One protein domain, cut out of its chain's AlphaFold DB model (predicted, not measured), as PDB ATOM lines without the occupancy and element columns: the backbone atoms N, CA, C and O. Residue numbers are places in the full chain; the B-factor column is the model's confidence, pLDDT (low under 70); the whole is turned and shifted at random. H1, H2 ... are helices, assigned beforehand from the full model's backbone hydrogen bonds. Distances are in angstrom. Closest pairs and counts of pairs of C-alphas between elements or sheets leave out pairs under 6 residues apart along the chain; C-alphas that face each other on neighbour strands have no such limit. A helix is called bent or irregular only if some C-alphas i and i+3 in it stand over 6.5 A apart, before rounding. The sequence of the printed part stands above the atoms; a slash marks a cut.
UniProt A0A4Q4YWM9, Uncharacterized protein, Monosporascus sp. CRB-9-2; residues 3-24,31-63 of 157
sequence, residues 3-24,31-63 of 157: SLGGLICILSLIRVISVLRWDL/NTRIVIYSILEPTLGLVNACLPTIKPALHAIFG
ATOM      1  N   SER A   3     160.400 189.422 136.913       67.75
ATOM      2  CA  SER A   3     161.086 188.545 137.874       67.75
ATOM      3  C   SER A   3     161.684 187.274 137.269       67.75
ATOM      4  O   SER A   3     162.743 186.854 137.711       67.75
ATOM      5  N   LEU A   4     161.069 186.685 136.235       70.06
ATOM      6  CA  LEU A   4     161.619 185.488 135.581       70.06
ATOM      7  C   LEU A   4     162.908 185.824 134.803       70.06
ATOM      8  O   LEU A   4     163.856 185.049 134.828       70.06
ATOM      9  N   GLY A   5     162.981 187.028 134.218       68.62
ATOM     10  CA  GLY A   5     164.179 187.578 133.569       68.62
ATOM     11  C   GLY A   5     165.285 187.979 134.556       68.62
ATOM     12  O   GLY A   5     166.465 187.783 134.278       68.62
ATOM     13  N   GLY A   6     164.923 188.476 135.741       77.31
ATOM     14  CA  GLY A   6     165.891 188.728 136.817       77.31
ATOM     15  C   GLY A   6     166.478 187.436 137.391       77.31
ATOM     16  O   GLY A   6     167.685 187.329 137.594       77.31
ATOM     17  N   LEU A   7     165.638 186.421 137.587       75.44
ATOM     18  CA  LEU A   7     166.021 185.150 138.196       75.44
ATOM     19  C   LEU A   7     166.954 184.327 137.287       75.44
ATOM     20  O   LEU A   7     167.943 183.774 137.768       75.44
ATOM     21  N   ILE A   8     166.733 184.340 135.967       76.06
ATOM     22  CA  ILE A   8     167.676 183.745 135.001       76.06
ATOM     23  C   ILE A   8     168.987 184.533 134.890       76.06
ATOM     24  O   ILE A   8     170.040 183.943 134.651       76.06
ATOM     25  N   CYS A   9     168.958 185.849 135.123       80.12
ATOM     26  CA  CYS A   9     170.154 186.686 135.058       80.12
ATOM     27  C   CYS A   9     171.112 186.377 136.223       80.12
ATOM     28  O   CYS A   9     172.318 186.231 136.027       80.12
ATOM     29  N   ILE A  10     170.565 186.159 137.421       79.38
ATOM     30  CA  ILE A  10     171.330 185.795 138.623       79.38
ATOM     31  C   ILE A  10     171.948 184.394 138.490       79.38
ATOM     32  O   ILE A  10     173.120 184.205 138.820       79.38
ATOM     33  N   LEU A  11     171.205 183.420 137.951       79.69
ATOM     34  CA  LEU A  11     171.747 182.083 137.674       79.69
ATOM     35  C   LEU A  11     172.846 182.095 136.607       79.69
ATOM     36  O   LEU A  11     173.798 181.318 136.689       79.69
ATOM     37  N   SER A  12     172.746 182.997 135.632       79.88
ATOM     38  CA  SER A  12     173.798 183.208 134.637       79.88
ATOM     39  C   SER A  12     175.081 183.727 135.296       79.88
ATOM     40  O   SER A  12     176.168 183.196 135.063       79.88
ATOM     41  N   LEU A  13     174.952 184.686 136.217       83.62
ATOM     42  CA  LEU A  13     176.091 185.258 136.933       83.62
ATOM     43  C   LEU A  13     176.794 184.229 137.837       83.62
ATOM     44  O   LEU A  13     178.022 184.140 137.837       83.62
ATOM     45  N   ILE A  14     176.026 183.405 138.559       79.50
ATOM     46  CA  ILE A  14     176.568 182.386 139.473       79.50
ATOM     47  C   ILE A  14     177.410 181.338 138.728       79.50
ATOM     48  O   ILE A  14     178.449 180.902 139.227       79.50
ATOM     49  N   ARG A  15     177.005 180.972 137.503       76.06
ATOM     50  CA  ARG A  15     177.732 180.024 136.650       76.06
ATOM     51  C   ARG A  15     179.048 180.615 136.148       76.06
ATOM     52  O   ARG A  15     180.065 179.924 136.167       76.06
ATOM     53  N   VAL A  16     179.030 181.881 135.734       76.44
ATOM     54  CA  VAL A  16     180.215 182.593 135.226       76.44
ATOM     55  C   VAL A  16     181.264 182.760 136.325       76.44
ATOM     56  O   VAL A  16     182.434 182.468 136.101       76.44
ATOM     57  N   ILE A  17     180.848 183.136 137.536       78.56
ATOM     58  CA  ILE A  17     181.762 183.273 138.681       78.56
ATOM     59  C   ILE A  17     182.340 181.921 139.091       78.56
ATOM     60  O   ILE A  17     183.511 181.850 139.454       78.56
ATOM     61  N   SER A  18     181.533 180.858 139.027       69.56
ATOM     62  CA  SER A  18     182.000 179.511 139.336       69.56
ATOM     63  C   SER A  18     183.156 179.153 138.406       69.56
ATOM     64  O   SER A  18     184.260 178.969 138.894       69.56
ATOM     65  N   VAL A  19     182.961 179.213 137.081       65.81
ATOM     66  CA  VAL A  19     183.990 178.904 136.063       65.81
ATOM     67  C   VAL A  19     185.274 179.724 136.227       65.81
ATOM     68  O   VAL A  19     186.355 179.188 136.019       65.81
ATOM     69  N   LEU A  20     185.170 180.988 136.637       68.50
ATOM     70  CA  LEU A  20     186.333 181.861 136.825       68.50
ATOM     71  C   LEU A  20     187.119 181.586 138.118       68.50
ATOM     72  O   LEU A  20     188.258 182.026 138.234       68.50
ATOM     73  N   ARG A  21     186.528 180.887 139.095       63.47
ATOM     74  CA  ARG A  21     187.155 180.564 140.389       63.47
ATOM     75  C   ARG A  21     187.779 179.170 140.455       63.47
ATOM     76  O   ARG A  21     188.446 178.879 141.445       63.47
ATOM     77  N   TRP A  22     187.557 178.310 139.462       55.12
ATOM     78  CA  TRP A  22     188.204 176.998 139.411       55.12
ATOM     79  C   TRP A  22     189.582 177.142 138.759       55.12
ATOM     80  O   TRP A  22     189.681 177.239 137.541       55.12
ATOM     81  N   ASP A  23     190.643 177.134 139.567       56.66
ATOM     82  CA  ASP A  23     192.000 176.885 139.078       56.66
ATOM     83  C   ASP A  23     192.123 175.391 138.731       56.66
ATOM     84  O   ASP A  23     191.889 174.508 139.563       56.66
ATOM     85  N   LEU A  24     192.407 175.110 137.459       55.59
ATOM     86  CA  LEU A  24     192.243 173.811 136.797       55.59
ATOM     87  C   LEU A  24     193.371 172.799 137.069       55.59
ATOM     88  O   LEU A  24     193.563 171.893 136.260       55.59
ATOM     89  N   ASN A  31     186.187 164.543 137.443       60.00
ATOM     90  CA  ASN A  31     185.056 165.102 138.198       60.00
ATOM     91  C   ASN A  31     184.194 166.119 137.422       60.00
ATOM     92  O   ASN A  31     183.067 166.415 137.813       60.00
ATOM     93  N   THR A  32     184.670 166.632 136.284       68.00
ATOM     94  CA  THR A  32     183.964 167.690 135.528       68.00
ATOM     95  C   THR A  32     182.587 167.252 135.027       68.00
ATOM     96  O   THR A  32     181.650 168.051 135.003       68.00
ATOM     97  N   ARG A  33     182.427 165.966 134.685       65.31
ATOM     98  CA  ARG A  33     181.136 165.408 134.246       65.31
ATOM     99  C   ARG A  33     180.083 165.386 135.356       65.31
ATOM    100  O   ARG A  33     178.899 165.506 135.064       65.31
ATOM    101  N   ILE A  34     180.504 165.272 136.611       70.56
ATOM    102  CA  ILE A  34     179.604 165.279 137.768       70.56
ATOM    103  C   ILE A  34     179.235 166.725 138.111       70.56
ATOM    104  O   ILE A  34     178.065 167.036 138.304       70.56
ATOM    105  N   VAL A  35     180.209 167.636 138.067       73.75
ATOM    106  CA  VAL A  35     179.995 169.067 138.333       73.75
ATOM    107  C   VAL A  35     179.027 169.689 137.326       73.75
ATOM    108  O   VAL A  35     178.117 170.416 137.717       73.75
ATOM    109  N   ILE A  36     179.167 169.379 136.033       74.00
ATOM    110  CA  ILE A  36     178.230 169.892 135.026       74.00
ATOM    111  C   ILE A  36     176.821 169.322 135.226       74.00
ATOM    112  O   ILE A  36     175.849 170.052 135.055       74.00
ATOM    113  N   TYR A  37     176.705 168.059 135.646       78.19
ATOM    114  CA  TYR A  37     175.419 167.425 135.922       78.19
ATOM    115  C   TYR A  37     174.718 168.075 137.125       78.19
ATOM    116  O   TYR A  37     173.555 168.456 137.016       78.19
ATOM    117  N   SER A  38     175.455 168.349 138.205       75.50
ATOM    118  CA  SER A  38     174.948 169.077 139.378       75.50
ATOM    119  C   SER A  38     174.591 170.542 139.110       75.50
ATOM    120  O   SER A  38     173.867 171.138 139.899       75.50
ATOM    121  N   ILE A  39     175.079 171.150 138.024       74.06
ATOM    122  CA  ILE A  39     174.679 172.510 137.609       74.06
ATOM    123  C   ILE A  39     173.481 172.456 136.652       74.06
ATOM    124  O   ILE A  39     172.642 173.356 136.649       74.06
ATOM    125  N   LEU A  40     173.380 171.404 135.842       75.19
ATOM    126  CA  LEU A  40     172.257 171.199 134.929       75.19
ATOM    127  C   LEU A  40     170.973 170.857 135.686       75.19
ATOM    128  O   LEU A  40     169.914 171.386 135.349       75.19
ATOM    129  N   GLU A  41     171.074 170.061 136.742       78.88
ATOM    130  CA  GLU A  41     169.971 169.704 137.634       78.88
ATOM    131  C   GLU A  41     169.166 170.922 138.147       78.88
ATOM    132  O   GLU A  41     167.966 170.999 137.866       78.88
ATOM    133  N   PRO A  42     169.771 171.939 138.790       77.12
ATOM    134  CA  PRO A  42     169.040 173.110 139.266       77.12
ATOM    135  C   PRO A  42     168.504 173.985 138.127       77.12
ATOM    136  O   PRO A  42     167.459 174.615 138.285       77.12
ATOM    137  N   THR A  43     169.154 174.008 136.957       78.38
ATOM    138  CA  THR A  43     168.624 174.749 135.797       78.38
ATOM    139  C   THR A  43     167.399 174.074 135.186       78.38
ATOM    140  O   THR A  43     166.429 174.754 134.858       78.38
ATOM    141  N   LEU A  44     167.397 172.743 135.095       79.44
ATOM    142  CA  LEU A  44     166.272 171.965 134.581       79.44
ATOM    143  C   LEU A  44     165.107 171.950 135.577       79.44
ATOM    144  O   LEU A  44     163.956 172.098 135.166       79.44
ATOM    145  N   GLY A  45     165.400 171.848 136.875       81.50
ATOM    146  CA  GLY A  45     164.412 171.953 137.951       81.50
ATOM    147  C   GLY A  45     163.739 173.321 137.987       81.50
ATOM    148  O   GLY A  45     162.516 173.398 138.101       81.50
ATOM    149  N   LEU A  46     164.502 174.400 137.791       78.94
ATOM    150  CA  LEU A  46     163.928 175.736 137.705       78.94
ATOM    151  C   LEU A  46     163.058 175.894 136.455       78.94
ATOM    152  O   LEU A  46     161.925 176.353 136.574       78.94
ATOM    153  N   VAL A  47     163.550 175.505 135.274       76.00
ATOM    154  CA  VAL A  47     162.767 175.587 134.028       76.00
ATOM    155  C   VAL A  47     161.458 174.815 134.180       76.00
ATOM    156  O   VAL A  47     160.402 175.360 133.870       76.00
ATOM    157  N   ASN A  48     161.505 173.606 134.740       73.69
ATOM    158  CA  ASN A  48     160.320 172.788 134.974       73.69
ATOM    159  C   ASN A  48     159.362 173.409 136.005       73.69
ATOM    160  O   ASN A  48     158.161 173.469 135.760       73.69
ATOM    161  N   ALA A  49     159.874 173.982 137.095       71.00
ATOM    162  CA  ALA A  49     159.063 174.717 138.069       71.00
ATOM    163  C   ALA A  49     158.358 175.946 137.462       71.00
ATOM    164  O   ALA A  49     157.290 176.337 137.930       71.00
ATOM    165  N   CYS A  50     158.908 176.526 136.391       67.81
ATOM    166  CA  CYS A  50     158.269 177.622 135.664       67.81
ATOM    167  C   CYS A  50     157.177 177.148 134.683       67.81
ATOM    168  O   CYS A  50     156.274 177.922 134.371       67.81
ATOM    169  N   LEU A  51     157.214 175.899 134.197       64.56
ATOM    170  CA  LEU A  51     156.270 175.364 133.198       64.56
ATOM    171  C   LEU A  51     154.787 175.317 133.643       64.56
ATOM    172  O   LEU A  51     153.933 175.707 132.842       64.56
ATOM    173  N   PRO A  52     154.414 174.910 134.875       57.94
ATOM    174  CA  PRO A  52     153.020 174.963 135.325       57.94
ATOM    175  C   PRO A  52     152.530 176.398 135.555       57.94
ATOM    176  O   PRO A  52     151.338 176.660 135.427       57.94
ATOM    177  N   THR A  53     153.436 177.344 135.814       63.19
ATOM    178  CA  THR A  53     153.126 178.781 135.859       63.19
ATOM    179  C   THR A  53     152.942 179.360 134.452       63.19
ATOM    180  O   THR A  53     152.163 180.290 134.266       63.19
ATOM    181  N   ILE A  54     153.599 178.779 133.443       62.06
ATOM    182  CA  ILE A  54     153.528 179.198 132.039       62.06
ATOM    183  C   ILE A  54     152.183 178.833 131.383       62.06
ATOM    184  O   ILE A  54     151.728 179.599 130.546       62.06
ATOM    185  N   LYS A  55     151.478 177.756 131.767       62.03
ATOM    186  CA  LYS A  55     150.136 177.446 131.207       62.03
ATOM    187  C   LYS A  55     149.096 178.574 131.416       62.03
ATOM    188  O   LYS A  55     148.554 179.056 130.422       62.03
ATOM    189  N   PRO A  56     148.832 179.049 132.647       58.88
ATOM    190  CA  PRO A  56     147.941 180.185 132.875       58.88
ATOM    191  C   PRO A  56     148.601 181.529 132.541       58.88
ATOM    192  O   PRO A  56     147.895 182.446 132.142       58.88
ATOM    193  N   ALA A  57     149.931 181.672 132.644       63.78
ATOM    194  CA  ALA A  57     150.601 182.918 132.258       63.78
ATOM    195  C   ALA A  57     150.610 183.138 130.736       63.78
ATOM    196  O   ALA A  57     150.441 184.269 130.308       63.78
ATOM    197  N   LEU A  58     150.742 182.094 129.911       60.81
ATOM    198  CA  LEU A  58     150.546 182.198 128.462       60.81
ATOM    199  C   LEU A  58     149.087 182.543 128.156       60.81
ATOM    200  O   LEU A  58     148.855 183.464 127.387       60.81
ATOM    201  N   HIS A  59     148.112 181.899 128.807       62.56
ATOM    202  CA  HIS A  59     146.698 182.255 128.632       62.56
ATOM    203  C   HIS A  59     146.397 183.707 129.059       62.56
ATOM    204  O   HIS A  59     145.675 184.410 128.367       62.56
ATOM    205  N   ALA A  60     147.006 184.197 130.143       63.84
ATOM    206  CA  ALA A  60     146.845 185.570 130.628       63.84
ATOM    207  C   ALA A  60     147.586 186.617 129.771       63.84
ATOM    208  O   ALA A  60     147.096 187.726 129.590       63.84
ATOM    209  N   ILE A  61     148.760 186.286 129.219       65.00
ATOM    210  CA  ILE A  61     149.527 187.190 128.343       65.00
ATOM    211  C   ILE A  61     148.920 187.234 126.932       65.00
ATOM    212  O   ILE A  61     148.916 188.294 126.312       65.00
ATOM    213  N   PHE A  62     148.374 186.118 126.437       62.88
ATOM    214  CA  PHE A  62     147.681 186.049 125.145       62.88
ATOM    215  C   PHE A  62     146.171 186.363 125.231       62.88
ATOM    216  O   PHE A  62     145.521 186.414 124.190       62.88
ATOM    217  N   GLY A  63     145.607 186.604 126.425       62.53
ATOM    218  CA  GLY A  63     144.153 186.649 126.651       62.53
ATOM    219  C   GLY A  63     143.577 187.867 127.383       62.53
ATOM    220  O   GLY A  63     142.444 187.788 127.844       62.53
TER     221      GLY A  63
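What this domain is: This is residues 3 to 24 and 31 to 63 of the 157 residues of an uncharacterized protein of Monosporascus sp. CRB-9-2 (UniProt A0A4Q4YWM9). What is the shape? Two long helical stretches, H1 and arm H2a of the bent helix H2, run loosely side by side in opposite directions, and arm H2b turns off beyond H2a. What is it made of? The printed part is all helix, 55 residues with two named helices, H1 then H2. It is only just loose, close to extended, radius of gyration of the C-alphas 15.0 A, spans 51 by 20 by 10 A.

How they stand to each other: Where does H2 bend? Residues 31 to 62 were assigned as one helix by hydrogen bonds, but C-alphas 49 and 52 are 6.6 A apart. Arms H2a, 31 to 49, and H2b, 52 to 62, stand at a steep tilt of 51 degrees. And H1? H1, residues 3 to 21, is near H2a, closest C-alphas 8.2 A, and apart from H2b. O i to N i+4 pairs are within hydrogen-bond range throughout H1, in 13 of 15 in H2a and 6 of 7 in H2b.

Where its parts are: Where is H2? H2a spans 27.7 A from C-alpha 31 at (185.056, 165.102, 138.198), and H2b 16.0 A. Where is H1? It spans 27.4 A from C-alpha 3 at (161.086, 188.545, 137.874).

The domain as a whole: Is it cut? Residues 25 to 30 are not printed; C-alphas 24 and 31 are 11.4 A apart. Where is pLDDT under 70? At 26 residues, among them 50 to 63.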